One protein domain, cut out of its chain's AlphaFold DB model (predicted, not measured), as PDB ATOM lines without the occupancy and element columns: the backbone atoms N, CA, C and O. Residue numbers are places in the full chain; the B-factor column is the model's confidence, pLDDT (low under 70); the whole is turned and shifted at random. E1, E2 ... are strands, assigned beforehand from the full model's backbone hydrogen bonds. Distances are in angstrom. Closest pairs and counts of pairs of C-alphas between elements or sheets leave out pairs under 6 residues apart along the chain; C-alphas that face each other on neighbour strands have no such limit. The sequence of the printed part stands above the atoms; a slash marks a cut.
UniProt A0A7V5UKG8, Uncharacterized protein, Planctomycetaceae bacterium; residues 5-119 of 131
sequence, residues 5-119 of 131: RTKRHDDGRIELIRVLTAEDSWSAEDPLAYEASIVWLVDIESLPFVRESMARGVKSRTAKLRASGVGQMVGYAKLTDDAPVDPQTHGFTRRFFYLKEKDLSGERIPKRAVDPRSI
ATOM      1  N   ARG A   5      34.529  11.687  29.624       96.69
ATOM      2  CA  ARG A   5      33.366  11.881  30.486       96.69
ATOM      3  C   ARG A   5      32.461  10.659  30.387       96.69
ATOM      4  O   ARG A   5      31.972  10.338  29.308       96.69
ATOM      5  N   THR A   6      32.178  10.026  31.516       96.81
ATOM      6  CA  THR A   6      31.237   8.904  31.576       96.81
ATOM      7  C   THR A   6      29.811   9.418  31.738       96.81
ATOM      8  O   THR A   6      29.520  10.182  32.657       96.81
ATOM      9  N   LYS A   7      28.907   8.981  30.862       97.06
ATOM     10  CA  LYS A   7      27.461   9.187  30.974       97.06
ATOM     11  C   LYS A   7      26.785   7.847  31.248       97.06
ATOM     12  O   LYS A   7      27.009   6.886  30.519       97.06
ATOM     13  N   ARG A   8      25.933   7.794  32.269       96.00
ATOM     14  CA  ARG A   8      25.015   6.671  32.511       96.00
ATOM     15  C   ARG A   8      23.650   7.032  31.925       96.00
ATOM     16  O   ARG A   8      23.222   8.176  32.058       96.00
ATOM     17  N   HIS A   9      23.026   6.098  31.220       93.06
ATOM     18  CA  HIS A   9      21.679   6.243  30.666       93.06
ATOM     19  C   HIS A   9      20.671   5.515  31.557       93.06
ATOM     20  O   HIS A   9      21.030   4.552  32.235       93.06
ATOM     21  N   ASP A  10      19.413   5.947  31.516       92.00
ATOM     22  CA  ASP A  10      18.341   5.410  32.372       92.00
ATOM     23  C   ASP A  10      18.039   3.927  32.097       92.00
ATOM     24  O   ASP A  10      17.563   3.207  32.969       92.00
ATOM     25  N   ASP A  11      18.367   3.444  30.896       89.31
ATOM     26  CA  ASP A  11      18.230   2.043  30.483       89.31
ATOM     27  C   ASP A  11      19.442   1.166  30.851       89.31
ATOM     28  O   ASP A  11      19.607   0.066  30.322       89.31
ATOM     29  N   GLY A  12      20.315   1.657  31.736       88.69
ATOM     30  CA  GLY A  12      21.483   0.934  32.241       88.69
ATOM     31  C   GLY A  12      22.712   0.992  31.333       88.69
ATOM     32  O   GLY A  12      23.781   0.522  31.725       88.69
ATOM     33  N   ARG A  13      22.617   1.596  30.140       94.25
ATOM     34  CA  ARG A  13      23.781   1.768  29.260       94.25
ATOM     35  C   ARG A  13      24.793   2.741  29.851       94.25
ATOM     36  O   ARG A  13      24.442   3.742  30.478       94.25
ATOM     37  N   ILE A  14      26.064   2.504  29.543       96.62
ATOM     38  CA  ILE A  14      27.166   3.416  29.864       96.62
ATOM     39  C   ILE A  14      27.745   3.950  28.558       96.62
ATOM     40  O   ILE A  14      27.951   3.206  27.607       96.62
ATOM     41  N   GLU A  15      28.015   5.247  28.499       97.69
ATOM     42  CA  GLU A  15      28.649   5.895  27.358       97.69
ATOM     43  C   GLU A  15      29.904   6.640  27.809       97.69
ATOM     44  O   GLU A  15      29.842   7.557  28.628       97.69
ATOM     45  N   LEU A  16      31.052   6.230  27.275       97.56
ATOM     46  CA  LEU A  16      32.338   6.888  27.467       97.56
ATOM     47  C   LEU A  16      32.488   7.944  26.375       97.56
ATOM     48  O   LEU A  16      32.694   7.603  25.213       97.56
ATOM     49  N   ILE A  17      32.336   9.216  26.731       97.81
ATOM     50  CA  ILE A  17      32.354  10.342  25.794       97.81
ATOM     51  C   ILE A  17      33.752  10.950  25.781       97.81
ATOM     52  O   ILE A  17      34.255  11.355  26.831       97.81
ATOM     53  N   ARG A  18      34.363  11.053  24.601       94.62
ATOM     54  CA  ARG A  18      35.621  11.776  24.421       94.62
ATOM     55  C   ARG A  18      35.370  13.272  24.552       94.62
ATOM     56  O   ARG A  18      34.468  13.817  23.919       94.62
ATOM     57  N   VAL A  19      36.162  13.932  25.385       92.94
ATOM     58  CA  VAL A  19      36.177  15.391  25.479       92.94
ATOM     59  C   VAL A  19      37.150  15.897  24.424       92.94
ATOM     60  O   VAL A  19      38.358  15.737  24.586       92.94
ATOM     61  N   LEU A  20      36.601  16.446  23.343       84.62
ATOM     62  CA  LEU A  20      37.370  16.980  22.225       84.62
ATOM     63  C   LEU A  20      37.929  18.366  22.546       84.62
ATOM     64  O   LEU A  20      37.311  19.163  23.255       84.62
ATOM     65  N   THR A  21      39.100  18.635  21.998       80.38
ATOM     66  CA  THR A  21      39.878  19.862  22.124       80.38
ATOM     67  C   THR A  21      40.386  20.277  20.746       80.38
ATOM     68  O   THR A  21      40.393  19.479  19.812       80.38
ATOM     69  N   ALA A  22      40.840  21.522  20.607       73.19
ATOM     70  CA  ALA A  22      41.379  22.025  19.342       73.19
ATOM     71  C   ALA A  22      42.658  21.295  18.871       73.19
ATOM     72  O   ALA A  22      43.065  21.458  17.727       73.19
ATOM     73  N   GLU A  23      43.289  20.506  19.745       71.19
ATOM     74  CA  GLU A  23      44.506  19.737  19.457       71.19
ATOM     75  C   GLU A  23      44.207  18.344  18.880       71.19
ATOM     76  O   GLU A  23      45.123  17.641  18.453       71.19
ATOM     77  N   ASP A  24      42.941  17.914  18.872       70.12
ATOM     78  CA  ASP A  24      42.562  16.616  18.326       70.12
ATOM     79  C   ASP A  24      42.633  16.644  16.790       70.12
ATOM     80  O   ASP A  24      41.892  17.360  16.119       70.12
ATOM     81  N   SER A  25      43.539  15.843  16.228       67.50
ATOM     82  CA  SER A  25      43.696  15.669  14.784       67.50
ATOM     83  C   SER A  25      42.974  14.419  14.291       67.50
ATOM     84  O   SER A  25      43.055  13.360  14.921       67.50
ATOM     85  N   TRP A  26      42.359  14.512  13.114       74.38
ATOM     86  CA  TRP A  26      41.650  13.406  12.478       74.38
ATOM     87  C   TRP A  26      42.414  12.877  11.266       74.38
ATOM     88  O   TRP A  26      42.955  13.658  10.485       74.38
ATOM     89  N   SER A  27      42.419  11.558  11.071       73.62
ATOM     90  CA  SER A  27      42.971  10.939   9.864       73.62
ATOM     91  C   SER A  27      41.996   9.916   9.308       73.62
ATOM     92  O   SER A  27      41.575   9.007  10.019       73.62
ATOM     93  N   ALA A  28      41.677  10.015   8.016       64.69
ATOM     94  CA  ALA A  28      40.892   9.002   7.312       64.69
ATOM     95  C   ALA A  28      41.566   7.613   7.329       64.69
ATOM     96  O   ALA A  28      40.883   6.598   7.192       64.69
ATOM     97  N   GLU A  29      42.887   7.565   7.532       76.88
ATOM     98  CA  GLU A  29      43.659   6.326   7.675       76.88
ATOM     99  C   GLU A  29      43.531   5.700   9.070       76.88
ATOM    100  O   GLU A  29      43.786   4.506   9.229       76.88
ATOM    101  N   ASP A  30      43.076   6.473  10.063       86.50
ATOM    102  CA  ASP A  30      42.739   5.996  11.401       86.50
ATOM    103  C   ASP A  30      41.242   6.200  11.691       86.50
ATOM    104  O   ASP A  30      40.829   7.212  12.262       86.50
ATOM    105  N   PRO A  31      40.392   5.213  11.354       84.06
ATOM    106  CA  PRO A  31      38.963   5.288  11.627       84.06
ATOM    107  C   PRO A  31      38.615   5.486  13.107       84.06
ATOM    108  O   PRO A  31      37.503   5.925  13.400       84.06
ATOM    109  N   LEU A  32      39.516   5.144  14.039       93.19
ATOM    110  CA  LEU A  32      39.275   5.364  15.464       93.19
ATOM    111  C   LEU A  32      39.361   6.844  15.823       93.19
ATOM    112  O   LEU A  32      38.669   7.272  16.747       93.19
ATOM    113  N   ALA A  33      40.157   7.625  15.084       91.69
ATOM    114  CA  ALA A  33      40.349   9.041  15.348       91.69
ATOM    115  C   ALA A  33      39.005   9.761  15.473       91.69
ATOM    116  O   ALA A  33      38.848  10.525  16.415       91.69
ATOM    117  N   TYR A  34      38.033   9.423  14.615       94.31
ATOM    118  CA  TYR A  34      36.683  10.001  14.540       94.31
ATOM    119  C   TYR A  34      35.680   9.499  15.586       94.31
ATOM    120  O   TYR A  34      34.490   9.811  15.510       94.31
ATOM    121  N   GLU A  35      36.085   8.686  16.559       95.94
ATOM    122  CA  GLU A  35      35.165   8.229  17.597       95.94
ATOM    123  C   GLU A  35      34.882   9.340  18.617       95.94
ATOM    124  O   GLU A  35      35.747   9.759  19.388       95.94
ATOM    125  N   ALA A  36      33.622   9.770  18.673       96.31
ATOM    126  CA  ALA A  36      33.130  10.704  19.681       96.31
ATOM    127  C   ALA A  36      32.865  10.007  21.023       96.31
ATOM    128  O   ALA A  36      33.021  10.594  22.093       96.31
ATOM    129  N   SER A  37      32.398   8.757  20.983       97.69
ATOM    130  CA  SER A  37      32.081   7.993  22.190       97.69
ATOM    131  C   SER A  37      32.016   6.491  21.941       97.69
ATOM    132  O   SER A  37      31.814   6.043  20.812       97.69
ATOM    133  N   ILE A  38      32.116   5.720  23.024       98.12
ATOM    134  CA  ILE A  38      31.827   4.286  23.063       98.12
ATOM    135  C   ILE A  38      30.592   4.070  23.933       98.12
ATOM    136  O   ILE A  38      30.565   4.498  25.083       98.12
ATOM    137  N   VAL A  39      29.576   3.398  23.394       97.81
ATOM    138  CA  VAL A  39      28.373   2.989  24.126       97.81
ATOM    139  C   VAL A  39      28.476   1.512  24.472       97.81
ATOM    140  O   VAL A  39      28.549   0.677  23.572       97.81
ATOM    141  N   TRP A  40      28.394   1.196  25.757       97.56
ATOM    142  CA  TRP A  40      28.243  -0.149  26.292       97.56
ATOM    143  C   TRP A  40      26.768  -0.456  26.541       97.56
ATOM    144  O   TRP A  40      26.039   0.329  27.148       97.56
ATOM    145  N   LEU A  41      26.327  -1.596  26.017       95.25
ATOM    146  CA  LEU A  41      24.955  -2.099  26.107       95.25
ATOM    147  C   LEU A  41      24.742  -3.055  27.282       95.25
ATOM    148  O   LEU A  41      23.611  -3.444  27.545       95.25
ATOM    149  N   VAL A  42      25.830  -3.448  27.936       94.00
ATOM    150  CA  VAL A  42      25.885  -4.376  29.064       94.00
ATOM    151  C   VAL A  42      26.953  -3.887  30.042       94.00
ATOM    152  O   VAL A  42      27.787  -3.053  29.678       94.00
ATOM    153  N   ASP A  43      26.950  -4.421  31.261       92.69
ATOM    154  CA  ASP A  43      27.996  -4.137  32.240       92.69
ATOM    155  C   ASP A  43      29.305  -4.849  31.869       92.69
ATOM    156  O   ASP A  43      29.438  -6.068  31.993       92.69
ATOM    157  N   ILE A  44      30.279  -4.067  31.408       93.88
ATOM    158  CA  ILE A  44      31.590  -4.567  30.992       93.88
ATOM    159  C   ILE A  44      32.466  -5.059  32.142       93.88
ATOM    160  O   ILE A  44      33.405  -5.811  31.885       93.88
ATOM    161  N   GLU A  45      32.174  -4.685  33.392       91.31
ATOM    162  CA  GLU A  45      32.956  -5.148  34.543       91.31
ATOM    163  C   GLU A  45      32.754  -6.644  34.806       91.31
ATOM    164  O   GLU A  45      33.619  -7.298  35.385       91.31
ATOM    165  N   SER A  46      31.658  -7.208  34.302       89.25
ATOM    166  CA  SER A  46      31.392  -8.647  34.320       89.25
ATOM    167  C   SER A  46      32.079  -9.417  33.184       89.25
ATOM    168  O   SER A  46      32.112 -10.647  33.202       89.25
ATOM    169  N   LEU A  47      32.631  -8.718  32.183       91.69
ATOM    170  CA  LEU A  47      33.152  -9.348  30.974       91.69
ATOM    171  C   LEU A  47      34.679  -9.535  31.059       91.69
ATOM    172  O   LEU A  47      35.416  -8.558  31.245       91.69
ATOM    173  N   PRO A  48      35.192 -10.770  30.876       92.06
ATOM    174  CA  PRO A  48      36.634 -11.012  30.842       92.06
ATOM    175  C   PRO A  48      37.269 -10.462  29.557       92.06
ATOM    176  O   PRO A  48      38.430 -10.059  29.548       92.06
ATOM    177  N   PHE A  49      36.502 -10.425  28.468       94.69
ATOM    178  CA  PHE A  49      36.899  -9.859  27.188       94.69
ATOM    179  C   PHE A  49      35.662  -9.474  26.370       94.69
ATOM    180  O   PHE A  49      34.553  -9.929  26.640       94.69
ATOM    181  N   VAL A  50      35.869  -8.695  25.312       95.62
ATOM    182  CA  VAL A  50      34.922  -8.567  24.193       95.62
ATOM    183  C   VAL A  50      35.646  -8.839  22.880       95.62
ATOM    184  O   VAL A  50      36.873  -8.749  22.817       95.62
ATOM    185  N   ARG A  51      34.920  -9.174  21.810       95.12
ATOM    186  CA  ARG A  51      35.499  -9.172  20.461       95.12
ATOM    187  C   ARG A  51      35.335  -7.802  19.827       95.12
ATOM    188  O   ARG A  51      34.248  -7.238  19.881       95.12
ATOM    189  N   GLU A  52      36.374  -7.321  19.157       95.31
ATOM    190  CA  GLU A  52      36.355  -6.067  18.394       95.31
ATOM    191  C   GLU A  52      36.237  -6.328  16.881       95.31
ATOM    192  O   GLU A  52      36.828  -7.274  16.341       95.31
ATOM    193  N   SER A  53      35.469  -5.496  16.172       93.75
ATOM    194  CA  SER A  53      35.451  -5.458  14.705       93.75
ATOM    195  C   SER A  53      35.023  -4.085  14.177       93.75
ATOM    196  O   SER A  53      34.408  -3.296  14.890       93.75
ATOM    197  N   MET A  54      35.312  -3.820  12.900       93.31
ATOM    198  CA  MET A  54      34.851  -2.629  12.179       93.31
ATOM    199  C   MET A  54      33.685  -2.995  11.257       93.31
ATOM    200  O   MET A  54      33.790  -3.937  10.473       93.31
ATOM    201  N   ALA A  55      32.580  -2.259  11.346       92.12
ATOM    202  CA  ALA A  55      31.488  -2.288  10.380       92.12
ATOM    203  C   ALA A  55      31.710  -1.174   9.352       92.12
ATOM    204  O   ALA A  55      31.902  -0.027   9.746       92.12
ATOM    205  N   ARG A  56      31.677  -1.496   8.057       92.50
ATOM    206  CA  ARG A  56      31.773  -0.518   6.957       92.50
ATOM    207  C   ARG A  56      30.406  -0.309   6.302       92.50
ATOM    208  O   ARG A  56      29.527  -1.159   6.441       92.50
ATOM    209  N   GLY A  57      30.219   0.806   5.600       91.56
ATOM    210  CA  GLY A  57      28.975   1.100   4.876       91.56
ATOM    211  C   GLY A  57      27.779   1.458   5.768       91.56
ATOM    212  O   GLY A  57      26.634   1.428   5.315       91.56
ATOM    213  N   VAL A  58      28.006   1.805   7.038       93.31
ATOM    214  CA  VAL A  58      26.923   2.137   7.974       93.31
ATOM    215  C   VAL A  58      26.341   3.509   7.628       93.31
ATOM    216  O   VAL A  58      27.077   4.471   7.469       93.31
ATOM    217  N   LYS A  59      25.013   3.646   7.561       94.06
ATOM    218  CA  LYS A  59      24.368   4.913   7.155       94.06
ATOM    219  C   LYS A  59      24.256   5.973   8.253       94.06
ATOM    220  O   LYS A  59      24.047   7.140   7.955       94.06
ATOM    221  N   SER A  60      24.403   5.588   9.519       94.81
ATOM    222  CA  SER A  60      24.328   6.506  10.659       94.81
ATOM    223  C   SER A  60      25.624   6.509  11.462       94.81
ATOM    224  O   SER A  60      26.187   5.448  11.745       94.81
ATOM    225  N   ARG A  61      26.042   7.702  11.896       95.38
ATOM    226  CA  ARG A  61      27.182   7.921  12.798       95.38
ATOM    227  C   ARG A  61      26.887   7.548  14.252       95.38
ATOM    228  O   ARG A  61      27.802   7.177  14.978       95.38
ATOM    229  N   THR A  62      25.624   7.622  14.679       95.94
ATOM    230  CA  THR A  62      25.255   7.585  16.107       95.94
ATOM    231  C   THR A  62      24.250   6.494  16.472       95.94
ATOM    232  O   THR A  62      24.237   6.041  17.620       95.94
ATOM    233  N   ALA A  63      23.427   6.040  15.519       92.31
ATOM    234  CA  ALA A  63      22.399   5.039  15.785       92.31
ATOM    235  C   ALA A  63      23.013   3.708  16.238       92.31
ATOM    236  O   ALA A  63      24.150   3.372  15.880       92.31
ATOM    237  N   LYS A  64      22.239   2.932  17.004       89.00
ATOM    238  CA  LYS A  64      22.609   1.568  17.390       89.00
ATOM    239  C   LYS A  64      22.885   0.747  16.129       89.00
ATOM    240  O   LYS A  64      22.045   0.687  15.231       89.00
ATOM    241  N   LEU A  65      24.068   0.139  16.058       85.25
ATOM    242  CA  LEU A  65      24.420  -0.730  14.940       85.25
ATOM    243  C   LEU A  65      23.522  -1.970  14.944       85.25
ATOM    244  O   LEU A  65      23.207  -2.527  15.991       85.25
ATOM    245  N   ARG A  66      23.096  -2.410  13.763       76.75
ATOM    246  CA  ARG A  66      22.440  -3.708  13.593       76.75
ATOM    247  C   ARG A  66      23.481  -4.656  13.024       76.75
ATOM    248  O   ARG A  66      23.746  -4.624  11.829       76.75
ATOM    249  N   ALA A  67      24.115  -5.436  13.888       67.12
ATOM    250  CA  ALA A  67      25.088  -6.429  13.464       67.12
ATOM    251  C   ALA A  67      24.406  -7.805  13.444       67.12
ATOM    252  O   ALA A  67      24.374  -8.512  14.448       67.12
ATOM    253  N   SER A  68      23.793  -8.164  12.316       69.81
ATOM    254  CA  SER A  68      23.236  -9.506  12.119       69.81
ATOM    255  C   SER A  68      24.361 -10.525  11.910       69.81
ATOM    256  O   SER A  68      25.321 -10.252  11.192       69.81
ATOM    257  N   GLY A  69      24.245 -11.708  12.520       76.38
ATOM    258  CA  GLY A  69      25.118 -12.859  12.238       76.38
ATOM    259  C   GLY A  69      26.505 -12.859  12.900       76.38
ATOM    260  O   GLY A  69      27.255 -13.816  12.722       76.38
ATOM    261  N   VAL A  70      26.868 -11.834  13.681       80.75
ATOM    262  CA  VAL A  70      28.176 -11.780  14.374       80.75
ATOM    263  C   VAL A  70      28.131 -12.281  15.819       80.75
ATOM    264  O   VAL A  70      29.166 -12.690  16.342       80.75
ATOM    265  N   GLY A  71      26.946 -12.285  16.437       87.69
ATOM    266  CA  GLY A  71      26.723 -12.593  17.851       87.69
ATOM    267  C   GLY A  71      25.913 -11.498  18.548       87.69
ATOM    268  O   GLY A  71      25.326 -10.632  17.894       87.69
ATOM    269  N   GLN A  72      25.894 -11.520  19.879       92.06
ATOM    270  CA  GLN A  72      25.276 -10.474  20.686       92.06
ATOM    271  C   GLN A  72      26.164  -9.230  20.677       92.06
ATOM    272  O   GLN A  72      27.312  -9.266  21.117       92.06
ATOM    273  N   MET A  73      25.633  -8.110  20.191       93.75
ATOM    274  CA  MET A  73      26.332  -6.832  20.266       93.75
ATOM    275  C   MET A  73      26.290  -6.295  21.698       93.75
ATOM    276  O   MET A  73      25.213  -6.104  22.260       93.75
ATOM    277  N   VAL A  74      27.465  -6.010  22.252       95.44
ATOM    278  CA  VAL A  74      27.647  -5.541  23.634       95.44
ATOM    279  C   VAL A  74      28.104  -4.089  23.708       95.44
ATOM    280  O   VAL A  74      27.978  -3.461  24.752       95.44
ATOM    281  N   GLY A  75      28.569  -3.514  22.599       96.75
ATOM    282  CA  GLY A  75      28.876  -2.093  22.524       96.75
ATOM    283  C   GLY A  75      29.189  -1.618  21.111       96.75
ATOM    284  O   GLY A  75      29.348  -2.422  20.192       96.75
ATOM    285  N   TYR A  76      29.261  -0.305  20.924       97.50
ATOM    286  CA  TYR A  76      29.603   0.305  19.640       97.50
ATOM    287  C   TYR A  76      30.123   1.732  19.784       97.50
ATOM    288  O   TYR A  76      29.785   2.436  20.735       97.50
ATOM    289  N   ALA A  77      30.881   2.183  18.789       97.75
ATOM    290  CA  ALA A  77      31.322   3.564  18.692       97.75
ATOM    291  C   ALA A  77      30.265   4.461  18.034       97.75
ATOM    292  O   ALA A  77      29.624   4.074  17.044       97.75
ATOM    293  N   LYS A  78      30.096   5.675  18.557       97.50
ATOM    294  CA  LYS A  78      29.506   6.792  17.810       97.50
ATOM    295  C   LYS A  78      30.627   7.657  17.257       97.50
ATOM    296  O   LYS A  78      31.646   7.842  17.920       97.50
ATOM    297  N   LEU A  79      30.409   8.199  16.069       96.12
ATOM    298  CA  LEU A  79      31.381   9.070  15.420       96.12
ATOM    299  C   LEU A  79      31.075  10.545  15.673       96.12
ATOM    300  O   LEU A  79      29.932  10.897  15.983       96.12
ATOM    301  N   THR A  80      32.095  11.378  15.515       94.50
ATOM    302  CA  THR A  80      31.972  12.831  15.388       94.50
ATOM    303  C   THR A  80      31.211  13.211  14.123       94.50
ATOM    304  O   THR A  80      31.047  12.406  13.205       94.50
ATOM    305  N   ASP A  81      30.682  14.426  14.083       93.06
ATOM    306  CA  ASP A  81      29.909  14.960  12.959       93.06
ATOM    307  C   ASP A  81      30.736  15.126  11.675       93.06
ATOM    308  O   ASP A  81      30.212  14.899  10.580       93.06
ATOM    309  N   ASP A  82      32.024  15.421  11.818       90.25
ATOM    310  CA  ASP A  82      33.014  15.545  10.746       90.25
ATOM    311  C   ASP A  82      33.581  14.207  10.238       90.25
ATOM    312  O   ASP A  82      34.366  14.184   9.288       90.25
ATOM    313  N   ALA A  83      33.147  13.072  10.800       92.50
ATOM    314  CA  ALA A  83      33.624  11.765  10.368       92.50
ATOM    315  C   ALA A  83      33.329  11.515   8.876       92.50
ATOM    316  O   ALA A  83      32.161  11.633   8.461       92.50
ATOM    317  N   PRO A  84      34.337  11.141   8.064       91.75
ATOM    318  CA  PRO A  84      34.198  11.026   6.622       91.75
ATOM    319  C   PRO A  84      33.384   9.794   6.231       91.75
ATOM    320  O   PRO A  84      33.330   8.779   6.932       91.75
ATOM    321  N   VAL A  85      32.756   9.884   5.064       92.44
ATOM    322  CA  VAL A  85      32.151   8.732   4.396       92.44
ATOM    323  C   VAL A  85      33.264   7.938   3.712       92.44
ATOM    324  O   VAL A  85      34.094   8.510   3.011       92.44
ATOM    325  N   ASP A  86      33.272   6.621   3.895       89.25
ATOM    326  CA  ASP A  86      34.156   5.710   3.173       89.25
ATOM    327  C   ASP A  86      33.773   5.725   1.676       89.25
ATOM    328  O   ASP A  86      32.624   5.403   1.339       89.25
ATOM    329  N   PRO A  87      34.702   6.090   0.772       87.75
ATOM    330  CA  PRO A  87      34.408   6.255  -0.649       87.75
ATOM    331  C   PRO A  87      34.053   4.939  -1.353       87.75
ATOM    332  O   PRO A  87      33.382   4.973  -2.378       87.75
ATOM    333  N   GLN A  88      34.465   3.786  -0.817       89.81
ATOM    334  CA  GLN A  88      34.179   2.474  -1.403       89.81
ATOM    335  C   GLN A  88      32.798   1.957  -1.001       89.81
ATOM    336  O   GLN A  88      32.128   1.283  -1.779       89.81
ATOM    337  N   THR A  89      32.373   2.236   0.234       90.31
ATOM    338  CA  THR A  89      31.113   1.693   0.776       90.31
ATOM    339  C   THR A  89      29.971   2.704   0.814       90.31
ATOM    340  O   THR A  89      28.833   2.337   1.122       90.31
ATOM    341  N   HIS A  90      30.251   3.977   0.511       92.69
ATOM    342  CA  HIS A  90      29.297   5.085   0.595       92.69
ATOM    343  C   HIS A  90      28.562   5.116   1.951       92.69
ATOM    344  O   HIS A  90      27.341   5.305   2.034       92.69
ATOM    345  N   GLY A  91      29.301   4.854   3.030       93.00
ATOM    346  CA  GLY A  91      28.820   4.913   4.407       93.00
ATOM    347  C   GLY A  91      29.970   5.086   5.393       93.00
ATOM    348  O   GLY A  91      31.121   5.234   5.007       93.00
ATOM    349  N   PHE A  92      29.664   5.080   6.682       93.94
ATOM    350  CA  PHE A  92      30.642   5.258   7.747       93.94
ATOM    351  C   PHE A  92      31.284   3.932   8.154       93.94
ATOM    352  O   PHE A  92      30.629   2.882   8.161       93.94
ATOM    353  N   THR A  93      32.544   4.012   8.571       93.38
ATOM    354  CA  THR A  93      33.262   2.914   9.220       93.38
ATOM    355  C   THR A  93      33.177   3.082  10.735       93.38
ATOM    356  O   THR A  93      33.585   4.106  11.269       93.38
ATOM    357  N   ARG A  94      32.602   2.104  11.443       94.75
ATOM    358  CA  ARG A  94      32.332   2.185  12.888       94.75
ATOM    359  C   ARG A  94      32.815   0.946  13.618       94.75
ATOM    360  O   ARG A  94      32.498  -0.174  13.217       94.75
ATOM    361  N   ARG A  95      33.525   1.149  14.723       96.00
ATOM    362  CA  ARG A  95      33.918   0.069  15.624       96.00
ATOM    363  C   ARG A  95      32.715  -0.459  16.405       96.00
ATOM    364  O   ARG A  95      31.854   0.309  16.843       96.00
ATOM    365  N   PHE A  96      32.655  -1.773  16.582       96.69
ATOM    366  CA  PHE A  96      31.656  -2.431  17.414       96.69
ATOM    367  C   PHE A  96      32.234  -3.615  18.178       96.69
ATOM    368  O   PHE A  96      33.246  -4.205  17.789       96.69
ATOM    369  N   PHE A  97      31.542  -3.961  19.260       96.44
ATOM    370  CA  PHE A  97      31.940  -4.998  20.195       96.44
ATOM    371  C   PHE A  97      30.835  -6.026  20.342       96.44
ATOM    372  O   PHE A  97      29.650  -5.685  20.421       96.44
ATOM    373  N   TYR A  98      31.221  -7.294  20.370       95.25
ATOM    374  CA  TYR A  98      30.272  -8.394  20.406       95.25
ATOM    375  C   TYR A  98      30.828  -9.607  21.148       95.25
ATOM    376  O   TYR A  98      32.040  -9.746  21.330       95.25
ATOM    377  N   LEU A  99      29.917 -10.491  21.536       93.69
ATOM    378  CA  LEU A  99      30.195 -11.824  22.057       93.69
ATOM    379  C   LEU A  99      29.454 -12.849  21.201       93.69
ATOM    380  O   LEU A  99      28.313 -12.634  20.789       93.69
ATOM    381  N   LYS A 100      30.111 -13.964  20.896       92.00
ATOM    382  CA  LYS A 100      29.466 -15.160  20.351       92.00
ATOM    383  C   LYS A 100      28.961 -16.018  21.504       92.00
ATOM    384  O   LYS A 100      29.495 -15.949  22.599       92.00
ATOM    385  N   GLU A 101      27.998 -16.884  21.227       88.62
ATOM    386  CA  GLU A 101      27.433 -17.803  22.222       88.62
ATOM    387  C   GLU A 101      28.514 -18.623  22.948       88.62
ATOM    388  O   GLU A 101      28.592 -18.606  24.170       88.62
ATOM    389  N   LYS A 102      29.457 -19.205  22.199       87.56
ATOM    390  CA  LYS A 102      30.616 -19.925  22.758       87.56
ATOM    391  C   LYS A 102      31.590 -19.079  23.586       87.56
ATOM    392  O   LYS A 102      32.448 -19.627  24.259       87.56
ATOM    393  N   ASP A 103      31.541 -17.751  23.475       89.44
ATOM    394  CA  ASP A 103      32.392 -16.886  24.298       89.44
ATOM    395  C   ASP A 103      31.841 -16.807  25.734       89.44
ATOM    396  O   ASP A 103      32.595 -16.519  26.658       89.44
ATOM    397  N   LEU A 104      30.546 -17.098  25.925       79.44
ATOM    398  CA  LEU A 104      29.876 -17.097  27.226       79.44
ATOM    399  C   LEU A 104      30.175 -18.358  28.051       79.44
ATOM    400  O   LEU A 104      30.039 -18.310  29.269       79.44
ATOM    401  N   SER A 105      30.608 -19.461  27.423       80.19
ATOM    402  CA  SER A 105      31.019 -20.677  28.147       80.19
ATOM    403  C   SER A 105      32.427 -20.579  28.752       80.19
ATOM    404  O   SER A 105      32.794 -21.411  29.573       80.19
ATOM    405  N   GLY A 106      33.214 -19.554  28.391       68.81
ATOM    406  CA  GLY A 106      34.503 -19.250  29.028       68.81
ATOM    407  C   GLY A 106      35.667 -20.181  28.664       68.81
ATOM    408  O   GLY A 106      36.739 -20.061  29.245       68.81
ATOM    409  N   GLU A 107      35.501 -21.078  27.690       71.62
ATOM    410  CA  GLU A 107      36.470 -22.150  27.408       71.62
ATOM    411  C   GLU A 107      37.823 -21.671  26.857       71.62
ATOM    412  O   GLU A 107      38.838 -22.339  27.050       71.62
ATOM    413  N   ARG A 108      37.870 -20.542  26.131       83.69
ATOM    414  CA  ARG A 108      39.117 -20.021  25.541       83.69
ATOM    415  C   ARG A 108      39.022 -18.549  25.153       83.69
ATOM    416  O   ARG A 108      38.022 -18.124  24.578       83.69
ATOM    417  N   ILE A 109      40.118 -17.802  25.327       85.88
ATOM    418  CA  ILE A 109      40.256 -16.440  24.786       85.88
ATOM    419  C   ILE A 109      40.258 -16.497  23.250       85.88
ATOM    420  O   ILE A 109      41.138 -17.115  22.637       85.88
ATOM    421  N   PRO A 110      39.298 -15.853  22.576       88.75
ATOM    422  CA  PRO A 110      39.209 -15.957  21.136       88.75
ATOM    423  C   PRO A 110      40.125 -14.987  20.384       88.75
ATOM    424  O   PRO A 110      40.577 -13.964  20.891       88.75
ATOM    425  N   LYS A 111      40.294 -15.234  19.076       84.62
ATOM    426  CA  LYS A 111      40.840 -14.220  18.160       84.62
ATOM    427  C   LYS A 111      40.026 -12.923  18.258       84.62
ATOM    428  O   LYS A 111      38.793 -12.973  18.243       84.62
ATOM    429  N   ARG A 112      40.735 -11.787  18.254       86.12
ATOM    430  CA  ARG A 112      40.190 -10.422  18.413       86.12
ATOM    431  C   ARG A 112      39.603 -10.125  19.798       86.12
ATOM    432  O   ARG A 112      38.857  -9.158  19.922       86.12
ATOM    433  N   ALA A 113      39.923 -10.935  20.806       94.50
ATOM    434  CA  ALA A 113      39.626 -10.598  22.188       94.50
ATOM    435  C   ALA A 113      40.404  -9.349  22.609       94.50
ATOM    436  O   ALA A 113      41.613  -9.240  22.382       94.50
ATOM    437  N   VAL A 114      39.696  -8.417  23.226       96.44
ATOM    438  CA  VAL A 114      40.238  -7.193  23.805       96.44
ATOM    439  C   VAL A 114      39.694  -7.041  25.220       96.44
ATOM    440  O   VAL A 114      38.562  -7.446  25.496       96.44
ATOM    441  N   ASP A 115      40.497  -6.471  26.118       96.06
ATOM    442  CA  ASP A 115      40.022  -6.104  27.453       96.06
ATOM    443  C   ASP A 115      39.049  -4.922  27.329       96.06
ATOM    444  O   ASP A 115      39.484  -3.837  26.920       96.06
ATOM    445  N   PRO A 116      37.761  -5.078  27.686       96.62
ATOM    446  CA  PRO A 116      36.788  -4.004  27.544       96.62
ATOM    447  C   PRO A 116      37.140  -2.754  28.358       96.62
ATOM    448  O   PRO A 116      36.824  -1.646  27.931       96.62
ATOM    449  N   ARG A 117      37.861  -2.902  29.477       95.75
ATOM    450  CA  ARG A 117      38.257  -1.791  30.362       95.75
ATOM    451  C   ARG A 117      39.362  -0.921  29.767       95.75
ATOM    452  O   ARG A 117      39.572   0.206  30.196       95.75
ATOM    453  N   SER A 118      40.070  -1.438  28.764       96.12
ATOM    454  CA  SER A 118      41.115  -0.703  28.045       96.12
ATOM    455  C   SER A 118      40.587   0.123  26.870       96.12
ATOM    456  O   SER A 118      41.340   0.879  26.259       96.12
ATOM    457  N   ILE A 119      39.309  -0.040  26.517       96.81
ATOM    458  CA  ILE A 119      38.725   0.560  25.321       96.81
ATOM    459  C   ILE A 119      38.222   1.958  25.648       96.81
ATOM    460  O   ILE A 119      37.291   2.135  26.430       96.81
TER     461      ILE A 119
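AT A GLANCE: This is residues 5 to 119 of the 131 residues of an uncharacterized protein of Planctomycetaceae bacterium (UniProt A0A7V5UKG8). With little regular structure, this is one strongly twisted sheet of six strands, with loop residues 62 to 67 over one face and residues 115 to 119 over the other. Of 115 printed residues, 40 are in E1 to E6, with no named helix: all strand, antiparallel, in the order E1, E2, E3, E5, E6, E4. It is compact, radius of gyration of the C-alphas 14.5 A, spans 42 by 32 by 24 A.

IN THESE COORDINATES: Find C-alpha 5 at (33.366, 11.881, 30.486), where E1, residues 5 to 8, begins. Next come E2, 14 to 18, E3, 35 to 40, E4, 50 to 58, 21.0 A long, E5, 72 to 79, 21.1 A, and E6, 92 to 99, 22.3 A, ending at (30.195, -11.824, 22.057).

HOW THE PARTS SIT: E1, E2 and E3 form a meander, each the antiparallel neighbour of the strand before; see N 7 and O 15, 2.8 A, and N 16 and O 38, 2.8 A. E3 neighbours E5 at N 39 and O 76, 2.8 A. E5 and E6 are a hairpin, with N 97 and O 75 at 2.8 A. Edge strand E4 neighbours E6 at N 55 and O 94, 2.8 A.

THE WHOLE: The farthest C-alphas, Ala 22 and Glu 107, are 45.2 A apart. The printed part has no cut. Links E2 to E3, E4 to E5 and E5 to E6 are long. Residues 25, 28, 67 to 68 and 106 have pLDDT under 70.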